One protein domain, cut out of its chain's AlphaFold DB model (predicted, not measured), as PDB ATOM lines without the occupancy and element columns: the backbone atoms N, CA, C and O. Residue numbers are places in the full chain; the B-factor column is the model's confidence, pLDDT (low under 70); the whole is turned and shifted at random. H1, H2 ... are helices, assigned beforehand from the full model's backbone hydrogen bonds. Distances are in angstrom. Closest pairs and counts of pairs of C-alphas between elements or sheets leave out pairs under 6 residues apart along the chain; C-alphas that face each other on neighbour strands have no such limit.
ATOM      1  N   LEU A 518     534.291 594.536 425.191       93.25
ATOM      2  CA  LEU A 518     534.138 595.113 426.531       93.25
ATOM      3  C   LEU A 518     532.728 594.975 427.129       93.25
ATOM      4  O   LEU A 518     532.506 595.393 428.260       93.25
ATOM      5  N   GLY A 519     531.775 594.376 426.405       91.38
ATOM      6  CA  GLY A 519     530.357 594.367 426.801       91.38
ATOM      7  C   GLY A 519     530.052 593.670 428.134       91.38
ATOM      8  O   GLY A 519     528.999 593.902 428.713       91.38
ATOM      9  N   TRP A 520     530.969 592.841 428.635       95.44
ATOM     10  CA  TRP A 520     530.843 592.127 429.908       95.44
ATOM     11  C   TRP A 520     531.353 592.930 431.119       95.44
ATOM     12  O   TRP A 520     531.034 592.586 432.253       95.44
ATOM     13  N   VAL A 521     532.160 593.975 430.902       97.31
ATOM     14  CA  VAL A 521     532.871 594.690 431.978       97.31
ATOM     15  C   VAL A 521     531.916 595.389 432.957       97.31
ATOM     16  O   VAL A 521     532.096 595.195 434.160       97.31
ATOM     17  N   PRO A 522     530.890 596.151 432.511       97.12
ATOM     18  CA  PRO A 522     530.025 596.872 433.444       97.12
ATOM     19  C   PRO A 522     529.281 595.945 434.414       97.12
ATOM     20  O   PRO A 522     529.206 596.229 435.608       97.12
ATOM     21  N   GLU A 523     528.777 594.817 433.907       96.19
ATOM     22  CA  GLU A 523     528.014 593.836 434.684       96.19
ATOM     23  C   GLU A 523     528.880 593.163 435.762       96.19
ATOM     24  O   GLU A 523     528.444 592.991 436.899       96.19
ATOM     25  N   GLU A 524     530.122 592.802 435.434       97.19
ATOM     26  CA  GLU A 524     531.033 592.166 436.392       97.19
ATOM     27  C   GLU A 524     531.481 593.135 437.493       97.19
ATOM     28  O   GLU A 524     531.574 592.745 438.658       97.19
ATOM     29  N   ILE A 525     531.684 594.414 437.159       97.88
ATOM     30  CA  ILE A 525     531.978 595.452 438.153       97.88
ATOM     31  C   ILE A 525     530.776 595.664 439.087       97.88
ATOM     32  O   ILE A 525     530.960 595.731 440.303       97.88
ATOM     33  N   GLU A 526     529.547 595.732 438.559       95.62
ATOM     34  CA  GLU A 526     528.336 595.921 439.376       95.62
ATOM     35  C   GLU A 526     528.137 594.781 440.390       95.62
ATOM     36  O   GLU A 526     527.744 595.031 441.531       95.62
ATOM     37  N   LYS A 527     528.427 593.533 439.996       95.25
ATOM     38  CA  LYS A 527     528.282 592.341 440.853       95.25
ATOM     39  C   LYS A 527     529.267 592.292 442.021       95.25
ATOM     40  O   LYS A 527     529.012 591.571 442.989       95.25
ATOM     41  N   CYS A 528     530.390 593.003 441.937       95.38
ATOM     42  CA  CYS A 528     531.407 592.989 442.984       95.38
ATOM     43  C   CYS A 528     530.862 593.603 444.288       95.38
ATOM     44  O   CYS A 528     530.046 594.527 444.286       95.38
ATOM     45  N   ASN A 529     531.314 593.094 445.439       92.94
ATOM     46  CA  ASN A 529     530.925 593.670 446.724       92.94
ATOM     47  C   ASN A 529     531.822 594.866 447.065       92.94
ATOM     48  O   ASN A 529     532.951 594.687 447.505       92.94
ATOM     49  N   TRP A 530     531.280 596.076 446.939       94.50
ATOM     50  CA  TRP A 530     531.985 597.329 447.241       94.50
ATOM     51  C   TRP A 530     531.720 597.868 448.658       94.50
ATOM     52  O   TRP A 530     532.247 598.909 449.041       94.50
ATOM     53  N   ALA A 531     530.908 597.182 449.467       91.69
ATOM     54  CA  ALA A 531     530.628 597.539 450.860       91.69
ATOM     55  C   ALA A 531     531.463 596.673 451.820       91.69
ATOM     56  O   ALA A 531     530.932 595.916 452.638       91.69
ATOM     57  N   ILE A 532     532.784 596.759 451.679       92.12
ATOM     58  CA  ILE A 532     533.763 595.961 452.432       92.12
ATOM     59  C   ILE A 532     534.285 596.718 453.654       92.12
ATOM     60  O   ILE A 532     534.153 597.938 453.736       92.12
ATOM     61  N   LYS A 533     534.859 595.979 454.608       88.94
ATOM     62  CA  LYS A 533     535.450 596.535 455.837       88.94
ATOM     63  C   LYS A 533     536.971 596.630 455.804       88.94
ATOM     64  O   LYS A 533     537.525 597.412 456.557       88.94
ATOM     65  N   ASP A 534     537.611 595.845 454.943       87.69
ATOM     66  CA  ASP A 534     539.060 595.783 454.794       87.69
ATOM     67  C   ASP A 534     539.386 595.683 453.305       87.69
ATOM     68  O   ASP A 534     538.738 594.928 452.574       87.69
ATOM     69  N   VAL A 535     540.383 596.444 452.853       86.88
ATOM     70  CA  VAL A 535     540.888 596.360 451.478       86.88
ATOM     71  C   VAL A 535     541.730 595.091 451.371       86.88
ATOM     72  O   VAL A 535     542.707 594.927 452.103       86.88
ATOM     73  N   GLY A 536     541.345 594.176 450.482       82.44
ATOM     74  CA  GLY A 536     542.134 592.977 450.202       82.44
ATOM     75  C   GLY A 536     543.514 593.304 449.612       82.44
ATOM     76  O   GLY A 536     543.782 594.424 449.188       82.44
ATOM     77  N   MET A 537     544.397 592.303 449.551       84.06
ATOM     78  CA  MET A 537     545.722 592.434 448.915       84.06
ATOM     79  C   MET A 537     545.708 592.154 447.404       84.06
ATOM     80  O   MET A 537     546.752 592.230 446.761       84.06
ATOM     81  N   GLN A 538     544.557 591.779 446.847       87.81
ATOM     82  CA  GLN A 538     544.400 591.365 445.455       87.81
ATOM     83  C   GLN A 538     543.293 592.177 444.786       87.81
ATOM     84  O   GLN A 538     542.326 592.566 445.441       87.81
ATOM     85  N   GLN A 539     543.459 592.411 443.488       91.62
ATOM     86  CA  GLN A 539     542.431 592.963 442.613       91.62
ATOM     87  C   GLN A 539     541.261 591.993 442.421       91.62
ATOM     88  O   GLN A 539     541.401 590.781 442.603       91.62
ATOM     89  N   HIS A 540     540.120 592.518 441.983       95.81
ATOM     90  CA  HIS A 540     538.996 591.694 441.551       95.81
ATOM     91  C   HIS A 540     539.275 590.988 440.210       95.81
ATOM     92  O   HIS A 540     539.989 591.499 439.346       95.81
ATOM     93  N   GLU A 541     538.636 589.832 439.991       94.56
ATOM     94  CA  GLU A 541     538.865 588.968 438.815       94.56
ATOM     95  C   GLU A 541     538.596 589.657 437.465       94.56
ATOM     96  O   GLU A 541     539.209 589.313 436.447       94.56
ATOM     97  N   TRP A 542     537.703 590.655 437.436       97.00
ATOM     98  CA  TRP A 542     537.402 591.412 436.220       97.00
ATOM     99  C   TRP A 542     538.646 592.132 435.673       97.00
ATOM    100  O   TRP A 542     538.784 592.258 434.455       97.00
ATOM    101  N   VAL A 543     539.584 592.533 436.541       97.56
ATOM    102  CA  VAL A 543     540.835 593.205 436.161       97.56
ATOM    103  C   VAL A 543     541.750 592.263 435.383       97.56
ATOM    104  O   VAL A 543     542.260 592.619 434.318       97.56
ATOM    105  N   ASP A 544     541.933 591.038 435.877       95.50
ATOM    106  CA  ASP A 544     542.768 590.031 435.219       95.50
ATOM    107  C   ASP A 544     542.160 589.595 433.886       95.50
ATOM    108  O   ASP A 544     542.856 589.501 432.869       95.50
ATOM    109  N   ARG A 545     540.833 589.413 433.855       96.62
ATOM    110  CA  ARG A 545     540.103 589.091 432.626       96.62
ATOM    111  C   ARG A 545     540.206 590.209 431.588       96.62
ATOM    112  O   ARG A 545     540.377 589.913 430.403       96.62
ATOM    113  N   LEU A 546     540.144 591.474 432.012       96.88
ATOM    114  CA  LEU A 546     540.274 592.631 431.126       96.88
ATOM    115  C   LEU A 546     541.695 592.750 430.568       96.88
ATOM    116  O   LEU A 546     541.863 592.892 429.358       96.88
ATOM    117  N   ASN A 547     542.721 592.592 431.408       96.38
ATOM    118  CA  ASN A 547     544.112 592.508 430.953       96.38
ATOM    119  C   ASN A 547     544.315 591.371 429.936       96.38
ATOM    120  O   ASN A 547     545.010 591.550 428.936       96.38
ATOM    121  N   GLY A 548     543.657 590.225 430.141       95.06
ATOM    122  CA  GLY A 548     543.618 589.132 429.170       95.06
ATOM    123  C   GLY A 548     543.009 589.538 427.820       95.06
ATOM    124  O   GLY A 548     543.561 589.184 426.779       95.06
ATOM    125  N   GLN A 549     541.922 590.321 427.808       94.88
ATOM    126  CA  GLN A 549     541.336 590.846 426.563       94.88
ATOM    127  C   GLN A 549     542.281 591.802 425.832       94.88
ATOM    128  O   GLN A 549     542.417 591.710 424.613       94.88
ATOM    129  N   PHE A 550     542.981 592.676 426.556       96.00
ATOM    130  CA  PHE A 550     543.971 593.576 425.960       96.00
ATOM    131  C   PHE A 550     545.187 592.834 425.393       96.00
ATOM    132  O   PHE A 550     545.701 593.202 424.337       96.00
ATOM    133  N   TYR A 551     545.613 591.743 426.030       94.44
ATOM    134  CA  TYR A 551     546.638 590.875 425.458       94.44
ATOM    135  C   TYR A 551     546.162 590.216 424.152       94.44
ATOM    136  O   TYR A 551     546.876 590.232 423.151       94.44
ATOM    137  N   GLN A 552     544.927 589.702 424.114       93.12
ATOM    138  CA  GLN A 552     544.344 589.157 422.880       93.12
ATOM    139  C   GLN A 552     544.177 590.223 421.790       93.12
ATOM    140  O   GLN A 552     544.369 589.937 420.611       93.12
ATOM    141  N   PHE A 553     543.835 591.453 422.171       94.56
ATOM    142  CA  PHE A 553     543.781 592.590 421.261       94.56
ATOM    143  C   PHE A 553     545.141 592.844 420.599       94.56
ATOM    144  O   PHE A 553     545.194 592.923 419.373       94.56
ATOM    145  N   GLN A 554     546.233 592.862 421.371       94.25
ATOM    146  CA  GLN A 554     547.590 592.994 420.830       94.25
ATOM    147  C   GLN A 554     547.913 591.893 419.814       94.25
ATOM    148  O   GLN A 554     548.350 592.196 418.707       94.25
ATOM    149  N   LEU A 555     547.619 590.630 420.142       92.31
ATOM    150  CA  LEU A 555     547.868 589.503 419.235       92.31
ATOM    151  C   LEU A 555     547.107 589.635 417.905       92.31
ATOM    152  O   LEU A 555     547.643 589.285 416.854       92.31
ATOM    153  N   LYS A 556     545.873 590.158 417.927       92.31
ATOM    154  CA  LYS A 556     545.094 590.429 416.705       92.31
ATOM    155  C   LYS A 556     545.741 591.523 415.850       92.31
ATOM    156  O   LYS A 556     545.788 591.384 414.630       92.31
ATOM    157  N   LEU A 557     546.244 592.592 416.474       92.62
ATOM    158  CA  LEU A 557     546.956 593.667 415.772       92.62
ATOM    159  C   LEU A 557     548.263 593.157 415.147       92.62
ATOM    160  O   LEU A 557     548.529 593.439 413.976       92.62
ATOM    161  N   ASP A 558     549.022 592.344 415.886       90.69
ATOM    162  CA  ASP A 558     550.268 591.731 415.413       90.69
ATOM    163  C   ASP A 558     550.021 590.770 414.240       90.69
ATOM    164  O   ASP A 558     550.752 590.805 413.252       90.69
ATOM    165  N   ALA A 559     548.951 589.969 414.289       88.81
ATOM    166  CA  ALA A 559     548.575 589.053 413.207       88.81
ATOM    167  C   ALA A 559     548.254 589.771 411.880       88.81
ATOM    168  O   ALA A 559     548.408 589.200 410.794       88.81
ATOM    169  N   VAL A 560     547.805 591.026 411.950       86.00
ATOM    170  CA  VAL A 560     547.567 591.875 410.774       86.00
ATOM    171  C   VAL A 560     548.811 592.676 410.374       86.00
ATOM    172  O   VAL A 560     548.915 593.083 409.219       86.00
ATOM    173  N   GLY A 561     549.772 592.846 411.284       86.00
ATOM    174  CA  GLY A 561     550.967 593.658 411.069       86.00
ATOM    175  C   GLY A 561     550.739 595.149 411.318       86.00
ATOM    176  O   GLY A 561     551.390 595.980 410.692       86.00
ATOM    177  N   VAL A 562     549.812 595.521 412.208       87.62
ATOM    178  CA  VAL A 562     549.602 596.928 412.588       87.62
ATOM    179  C   VAL A 562     550.778 597.407 413.444       87.62
ATOM    180  O   VAL A 562     551.030 596.867 414.517       87.62
ATOM    181  N   GLN A 563     551.493 598.440 412.991       85.81
ATOM    182  CA  GLN A 563     552.710 598.944 413.642       85.81
ATOM    183  C   GLN A 563     552.741 600.484 413.705       85.81
ATOM    184  O   GLN A 563     551.844 601.166 413.206       85.81
ATOM    185  N   GLY A 564     553.779 601.041 414.343       86.62
ATOM    186  CA  GLY A 564     554.047 602.483 414.368       86.62
ATOM    187  C   GLY A 564     552.935 603.311 415.022       86.62
ATOM    188  O   GLY A 564     552.385 602.931 416.055       86.62
ATOM    189  N   GLU A 565     552.605 604.453 414.418       85.94
ATOM    190  CA  GLU A 565     551.557 605.352 414.923       85.94
ATOM    191  C   GLU A 565     550.162 604.720 414.868       85.94
ATOM    192  O   GLU A 565     549.383 604.891 415.802       85.94
ATOM    193  N   ALA A 566     549.871 603.893 413.855       87.50
ATOM    194  CA  ALA A 566     548.597 603.176 413.774       87.50
ATOM    195  C   ALA A 566     548.377 602.282 415.004       87.50
ATOM    196  O   ALA A 566     547.296 602.275 415.588       87.50
ATOM    197  N   LEU A 567     549.419 601.566 415.439       91.69
ATOM    198  CA  LEU A 567     549.360 600.736 416.641       91.69
ATOM    199  C   LEU A 567     549.034 601.582 417.883       91.69
ATOM    200  O   LEU A 567     548.146 601.222 418.653       91.69
ATOM    201  N   LYS A 568     549.696 602.732 418.060       92.44
ATOM    202  CA  LYS A 568     549.428 603.645 419.186       92.44
ATOM    203  C   LYS A 568     547.999 604.198 419.162       92.44
ATOM    204  O   LYS A 568     547.369 604.283 420.213       92.44
ATOM    205  N   GLU A 569     547.465 604.529 417.987       91.56
ATOM    206  CA  GLU A 569     546.073 604.971 417.822       91.56
ATOM    207  C   GLU A 569     545.076 603.881 418.235       91.56
ATOM    208  O   GLU A 569     544.165 604.139 419.020       91.56
ATOM    209  N   PHE A 570     545.274 602.640 417.778       93.56
ATOM    210  CA  PHE A 570     544.435 601.509 418.181       93.56
ATOM    211  C   PHE A 570     544.434 601.312 419.702       93.56
ATOM    212  O   PHE A 570     543.369 601.122 420.294       93.56
ATOM    213  N   TRP A 571     545.598 601.425 420.344       95.38
ATOM    214  CA  TRP A 571     545.724 601.380 421.802       95.38
ATOM    215  C   TRP A 571     545.018 602.540 422.503       95.38
ATOM    216  O   TRP A 571     544.296 602.309 423.473       95.38
ATOM    217  N   LYS A 572     545.148 603.768 421.987       94.62
ATOM    218  CA  LYS A 572     544.417 604.945 422.484       94.62
ATOM    219  C   LYS A 572     542.913 604.680 422.509       94.62
ATOM    220  O   LYS A 572     542.263 604.895 423.530       94.62
ATOM    221  N   TYR A 573     542.360 604.191 421.401       93.75
ATOM    222  CA  TYR A 573     540.924 603.940 421.285       93.75
ATOM    223  C   TYR A 573     540.457 602.750 422.127       93.75
ATOM    224  O   TYR A 573     539.395 602.825 422.743       93.75
ATOM    225  N   ALA A 574     541.257 601.686 422.215       95.12
ATOM    226  CA  ALA A 574     540.989 600.543 423.086       95.12
ATOM    227  C   ALA A 574     540.924 600.950 424.568       95.12
ATOM    228  O   ALA A 574     539.972 600.594 425.263       95.12
ATOM    229  N   VAL A 575     541.897 601.738 425.042       95.69
ATOM    230  CA  VAL A 575     541.928 602.257 426.420       95.69
ATOM    231  C   VAL A 575     540.749 603.197 426.680       95.69
ATOM    232  O   VAL A 575     540.077 603.055 427.697       95.69
ATOM    233  N   SER A 576     540.430 604.097 425.745       93.75
ATOM    234  CA  SER A 576     539.251 604.969 425.851       93.75
ATOM    235  C   SER A 576     537.954 604.166 425.988       93.75
ATOM    236  O   SER A 576     537.136 604.460 426.855       93.75
ATOM    237  N   ALA A 577     537.780 603.114 425.185       93.19
ATOM    238  CA  ALA A 577     536.607 602.251 425.272       93.19
ATOM    239  C   ALA A 577     536.551 601.484 426.604       93.19
ATOM    240  O   ALA A 577     535.475 601.332 427.181       93.19
ATOM    241  N   ALA A 578     537.696 601.033 427.127       96.12
ATOM    242  CA  ALA A 578     537.757 600.398 428.441       96.12
ATOM    243  C   ALA A 578     537.399 601.380 429.563       96.12
ATOM    244  O   ALA A 578     536.631 601.018 430.451       96.12
ATOM    245  N   ASN A 579     537.872 602.629 429.494       96.12
ATOM    246  CA  ASN A 579     537.486 603.678 430.437       96.12
ATOM    247  C   ASN A 579     535.967 603.894 430.447       96.12
ATOM    248  O   ASN A 579     535.382 603.960 431.525       96.12
ATOM    249  N   GLU A 580     535.318 603.952 429.276       93.50
ATOM    250  CA  GLU A 580     533.853 604.055 429.176       93.50
ATOM    251  C   GLU A 580     533.152 602.891 429.891       93.50
ATOM    252  O   GLU A 580     532.244 603.122 430.690       93.50
ATOM    253  N   SER A 581     533.579 601.649 429.640       95.75
ATOM    254  CA  SER A 581     532.960 600.460 430.240       95.75
ATOM    255  C   SER A 581     533.222 600.333 431.745       95.75
ATOM    256  O   SER A 581     532.331 599.923 432.487       95.75
ATOM    257  N   ILE A 582     534.414 600.710 432.218       97.62
ATOM    258  CA  ILE A 582     534.735 600.721 433.651       97.62
ATOM    259  C   ILE A 582     533.911 601.798 434.368       97.62
ATOM    260  O   ILE A 582     533.320 601.522 435.411       97.62
ATOM    261  N   LEU A 583     533.817 603.005 433.797       96.12
ATOM    262  CA  LEU A 583     532.985 604.087 434.334       96.12
ATOM    263  C   LEU A 583     531.512 603.696 434.397       96.12
ATOM    264  O   LEU A 583     530.849 603.964 435.397       96.12
ATOM    265  N   GLU A 584     530.998 603.051 433.349       95.56
ATOM    266  CA  GLU A 584     529.634 602.531 433.345       95.56
ATOM    267  C   GLU A 584     529.425 601.540 434.496       95.56
ATOM    268  O   GLU A 584     528.494 601.726 435.283       95.56
ATOM    269  N   GLY A 585     530.331 600.570 434.661       96.94
ATOM    270  CA  GLY A 585     530.306 599.610 435.765       96.94
ATOM    271  C   GLY A 585     530.331 600.271 437.143       96.94
ATOM    272  O   GLY A 585     529.460 600.008 437.972       96.94
ATOM    273  N   PHE A 586     531.271 601.190 437.389       97.31
ATOM    274  CA  PHE A 586     531.337 601.916 438.661       97.31
ATOM    275  C   PHE A 586     530.105 602.784 438.907       97.31
ATOM    276  O   PHE A 586     529.647 602.877 440.045       97.31
ATOM    277  N   SER A 587     529.513 603.362 437.861       95.75
ATOM    278  CA  SER A 587     528.281 604.139 438.002       95.75
ATOM    279  C   SER A 587     527.084 603.298 438.445       95.75
ATOM    280  O   SER A 587     526.144 603.837 439.024       95.75
ATOM    281  N   LEU A 588     527.085 601.989 438.176       95.62
ATOM    282  CA  LEU A 588     526.012 601.075 438.572       95.62
ATOM    283  C   LEU A 588     526.110 600.655 440.049       95.62
ATOM    284  O   LEU A 588     525.133 600.153 440.613       95.62
ATOM    285  N   VAL A 589     527.242 600.913 440.709       93.94
ATOM    286  CA  VAL A 589     527.457 600.583 442.122       93.94
ATOM    287  C   VAL A 589     526.559 601.440 443.016       93.94
ATOM    288  O   VAL A 589     526.661 602.662 443.069       93.94
ATOM    289  N   LYS A 590     525.676 600.779 443.771       90.06
ATOM    290  CA  LYS A 590     524.687 601.449 444.640       90.06
ATOM    291  C   LYS A 590     525.201 601.753 446.046       90.06
ATOM    292  O   LYS A 590     524.660 602.632 446.708       90.06
ATOM    293  N   LYS A 591     526.172 600.973 446.529       89.31
ATOM    294  CA  LYS A 591     526.739 601.071 447.881       89.31
ATOM    295  C   LYS A 591     528.241 600.862 447.816       89.31
ATOM    296  O   LYS A 591     528.675 599.805 447.373       89.31
ATOM    297  N   CYS A 592     529.006 601.834 448.298       93.00
ATOM    298  CA  CYS A 592     530.463 601.789 448.262       93.00
ATOM    299  C   CYS A 592     531.053 602.352 449.567       93.00
ATOM    300  O   CYS A 592     530.836 603.522 449.891       93.00
ATOM    301  N   SER A 593     531.765 601.519 450.336       92.56
ATOM    302  CA  SER A 593     532.449 601.937 451.572       92.56
ATOM    303  C   SER A 593     533.744 602.699 451.272       92.56
ATOM    304  O   SER A 593     534.146 602.818 450.116       92.56
ATOM    305  N   ILE A 594     534.409 603.249 452.294       90.50
ATOM    306  CA  ILE A 594     535.706 603.928 452.107       90.50
ATOM    307  C   ILE A 594     536.750 602.934 451.594       90.50
ATOM    308  O   ILE A 594     537.502 603.228 450.666       90.50
ATOM    309  N   GLU A 595     536.731 601.736 452.159       93.50
ATOM    310  CA  GLU A 595     537.573 600.610 451.792       93.50
ATOM    311  C   GLU A 595     537.203 600.082 450.399       93.50
ATOM    312  O   GLU A 595     538.087 599.784 449.602       93.50
ATOM    313  N   GLY A 596     535.915 600.066 450.040       94.38
ATOM    314  CA  GLY A 596     535.464 599.744 448.685       94.38
ATOM    315  C   GLY A 596     536.015 600.697 447.626       94.38
ATOM    316  O   GLY A 596     536.465 600.257 446.573       94.38
ATOM    317  N   ARG A 597     536.070 602.001 447.920       93.88
ATOM    318  CA  ARG A 597     536.690 602.996 447.028       93.88
ATOM    319  C   ARG A 597     538.190 602.789 446.883       93.88
ATOM    320  O   ARG A 597     538.717 602.889 445.781       93.88
ATOM    321  N   ALA A 598     538.872 602.457 447.977       94.94
ATOM    322  CA  ALA A 598     540.281 602.084 447.922       94.94
ATOM    323  C   ALA A 598     540.498 600.809 447.084       94.94
ATOM    324  O   ALA A 598     541.471 600.745 446.335       94.94
ATOM    325  N   ALA A 599     539.571 599.845 447.128       96.38
ATOM    326  CA  ALA A 599     539.587 598.681 446.245       96.38
ATOM    327  C   ALA A 599     539.350 599.054 444.767       96.38
ATOM    328  O   ALA A 599     540.034 598.514 443.905       96.38
ATOM    329  N   MET A 600     538.473 600.022 444.454       97.00
ATOM    330  CA  MET A 600     538.316 600.540 443.079       97.00
ATOM    331  C   MET A 600     539.630 601.136 442.555       97.00
ATOM    332  O   MET A 600     540.030 600.871 441.421       97.00
ATOM    333  N   SER A 601     540.328 601.916 443.388       96.50
ATOM    334  CA  SER A 601     541.642 602.473 443.047       96.50
ATOM    335  C   SER A 601     542.701 601.384 442.860       96.50
ATOM    336  O   SER A 601     543.498 601.467 441.926       96.50
ATOM    337  N   LEU A 602     542.702 600.355 443.718       96.50
ATOM    338  CA  LEU A 602     543.594 599.202 443.588       96.50
ATOM    339  C   LEU A 602     543.350 598.467 442.266       96.50
ATOM    340  O   LEU A 602     544.304 598.207 441.537       96.50
ATOM    341  N   ASP A 603     542.092 598.191 441.926       97.94
ATOM    342  CA  ASP A 603     541.723 597.531 440.674       97.94
ATOM    343  C   ASP A 603     542.214 598.319 439.454       97.94
ATOM    344  O   ASP A 603     542.855 597.756 438.564       97.94
ATOM    345  N   LEU A 604     541.982 599.637 439.425       97.38
ATOM    346  CA  LEU A 604     542.430 600.505 438.332       97.38
ATOM    347  C   LEU A 604     543.964 600.553 438.221       97.38
ATOM    348  O   LEU A 604     544.524 600.554 437.117       97.38
ATOM    349  N   GLN A 605     544.658 600.555 439.360       95.81
ATOM    350  CA  GLN A 605     546.115 600.502 439.408       95.81
ATOM    351  C   GLN A 605     546.638 599.162 438.872       95.81
ATOM    352  O   GLN A 605     547.571 599.150 438.064       95.81
ATOM    353  N   MET A 606     546.036 598.041 439.282       96.25
ATOM    354  CA  MET A 606     546.421 596.700 438.828       96.25
ATOM    355  C   MET A 606     546.102 596.487 437.346       96.25
ATOM    356  O   MET A 606     546.914 595.904 436.624       96.25
ATOM    357  N   PHE A 607     544.996 597.042 436.849       96.19
ATOM    358  CA  PHE A 607     544.691 597.094 435.421       96.19
ATOM    359  C   PHE A 607     545.798 597.824 434.648       96.19
ATOM    360  O   PHE A 607     546.411 597.266 433.739       96.19
ATOM    361  N   THR A 608     546.144 599.038 435.077       94.94
ATOM    362  CA  THR A 608     547.196 599.842 434.437       94.94
ATOM    363  C   THR A 608     548.564 599.150 434.482       94.94
ATOM    364  O   THR A 608     549.308 599.160 433.500       94.94
ATOM    365  N   GLN A 609     548.911 598.512 435.603       93.81
ATOM    366  CA  GLN A 609     550.160 597.763 435.747       93.81
ATOM    367  C   GLN A 609     550.193 596.502 434.877       93.81
ATOM    368  O   GLN A 609     551.246 596.172 434.327       93.81
ATOM    369  N   GLY A 610     549.063 595.808 434.734       92.94
ATOM    370  CA  GLY A 610     548.920 594.680 433.821       92.94
ATOM    371  C   GLY A 610     549.153 595.099 432.372       92.94
ATOM    372  O   GLY A 610     549.971 594.480 431.687       92.94
ATOM    373  N   MET A 611     548.542 596.211 431.947       93.06
ATOM    374  CA  MET A 611     548.685 596.734 430.586       93.06
ATOM    375  C   MET A 611     550.115 597.104 430.194       93.06
ATOM    376  O   MET A 611     550.523 596.877 429.053       93.06
ATOM    377  N   LYS A 612     550.923 597.601 431.140       91.56
ATOM    378  CA  LYS A 612     552.335 597.957 430.895       91.56
ATOM    379  C   LYS A 612     553.177 596.809 430.324       91.56
ATOM    380  O   LYS A 612     554.234 597.069 429.762       91.56
ATOM    381  N   ARG A 613     552.734 595.553 430.462       90.19
ATOM    382  CA  ARG A 613     553.445 594.374 429.941       90.19
ATOM    383  C   ARG A 613     553.373 594.234 428.421       90.19
ATOM    384  O   ARG A 613     554.240 593.580 427.852       90.19
ATOM    385  N   PHE A 614     552.345 594.791 427.788       89.56
ATOM    386  CA  PHE A 614     552.051 594.562 426.368       89.56
ATOM    387  C   PHE A 614     551.716 595.840 425.587       89.56
ATOM    388  O   PHE A 614     551.500 595.785 424.381       89.56
ATOM    389  N   VAL A 615     551.682 596.992 426.257       91.06
ATOM    390  CA  VAL A 615     551.465 598.294 425.626       91.06
ATOM    391  C   VAL A 615     552.595 598.646 424.636       91.06
ATOM    392  O   VAL A 615     553.751 598.278 424.877       91.06
ATOM    393  N   PRO A 616     552.323 599.377 423.536       91.62
ATOM    394  CA  PRO A 616     553.356 599.771 422.587       91.62
ATOM    395  C   PRO A 616     554.423 600.649 423.238       91.62
ATOM    396  O   PRO A 616     554.146 601.459 424.125       91.62
ATOM    397  N   LYS A 617     555.662 600.543 422.748       88.50
ATOM    398  CA  LYS A 617     556.759 601.395 423.223       88.50
ATOM    399  C   LYS A 617     556.419 602.875 423.014       88.50
ATOM    400  O   LYS A 617     556.039 603.284 421.918       88.50
ATOM    401  N   GLY A 618     556.594 603.671 424.068       87.25
ATOM    402  CA  GLY A 618     556.320 605.111 424.046       87.25
ATOM    403  C   GLY A 618     554.834 605.482 424.082       87.25
ATOM    404  O   GLY A 618     554.518 606.648 423.872       87.25
ATOM    405  N   PHE A 619     553.930 604.529 424.330       92.88
ATOM    406  CA  PHE A 619     552.523 604.807 424.601       92.88
ATOM    407  C   PHE A 619     552.248 604.768 426.109       92.88
ATOM    408  O   PHE A 619     552.704 603.863 426.810       92.88
ATOM    409  N   GLU A 620     551.456 605.720 426.594       91.06
ATOM    410  CA  GLU A 620     550.977 605.768 427.974       91.06
ATOM    411  C   GLU A 620     549.452 605.618 427.999       91.06
ATOM    412  O   GLU A 620     548.731 606.352 427.323       91.06
ATOM    413  N   ALA A 621     548.958 604.641 428.765       92.00
ATOM    414  CA  ALA A 621     547.527 604.416 428.920       92.00
ATOM    415  C   ALA A 621     546.918 605.494 429.824       92.00
ATOM    416  O   ALA A 621     547.177 605.526 431.027       92.00
ATOM    417  N   ASP A 622     546.091 606.360 429.243       93.62
ATOM    418  CA  ASP A 622     545.378 607.394 429.985       93.62
ATOM    419  C   ASP A 622     544.101 606.835 430.624       93.62
ATOM    420  O   ASP A 622     543.101 606.599 429.947       93.62
ATOM    421  N   VAL A 623     544.136 606.649 431.942       95.62
ATOM    422  CA  VAL A 623     542.993 606.211 432.764       95.62
ATOM    423  C   VAL A 623     542.493 607.312 433.708       95.62
ATOM    424  O   VAL A 623     541.714 607.047 434.625       95.62
TER     425      VAL A 623
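This is residues 518 to 623 of the 695 residues of the protein "Hypothetical protein" of Chloropicon roscoffensis (UniProt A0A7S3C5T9). Three long helices, H3, H2 and H4, run nearly lengthwise in an elongated bundle, with the short helix H1 tucked against the last part of H3 and the first part of H2. H2 and H4 overlap only in part, shifted along the long axis; residues 528 to 540 loop out past one end, and residues 612 to 623 run on from H4 and fold back. The printed part has 106 residues with four named helices, in the order H1, H2, H3, H4, and no named strand; its class is all helix. The whole is compact, with a radius of gyration of the C-alphas of 14.7 A, and its C-alphas span 47 by 24 by 18 A.

Find C-alpha 564 at (554.047, 602.483, 414.368); from there H3, residues 564 to 588, runs 37.1 A to C-alpha 588 at (526.012, 601.075, 438.572). H2, residues 541 to 560, is 29.5 A long. H4, residues 594 to 611, is 26.1 A long and ends at C-alpha 611, (548.685, 596.734, 430.586). Look for the shortest, H1, at residues 521 to 527, 10.3 A from first to last C-alpha.

Begin with H3, which touches H1 with residues 581 to 588 alone. Their closest C-alphas, those of Pro 522 and Gly 585, are 3.6 A apart, and the two run the same way at a shallow tilt of 25 degrees. H1 and H2 form a helical hairpin: they touch, opposite ways at a shallow tilt of 10 degrees, and their closest C-alphas are those of Glu 524 and Trp 542, 6.4 A apart. H2 touches H4 with residues 543 to 550 alone, the same way at a shallow tilt of 21 degrees; the closest C-alphas, of Val 543 and Phe 607, are 5.5 A apart. H2 and H3 are close but not clearly touching, with the C-alphas of Leu 557 and Leu 567 closest at 7.5 A. H3 and H4 are near each other, with 6 pairs of C-alphas within 10 A. H1 and H4 are apart. In H1, H2, H3 and H4, every O i to N i+4 pair is within hydrogen-bond range.

Look to the C-alphas of Lys 533 and Gly 561 for the two farthest apart, 47.5 A. The link from H1 to H2 is long, with 13 residues; the links from H2 to H3 and from H3 to H4 are tight. The printed part has no cut. Its mean pLDDT is 93.2, and no printed residue is under 70.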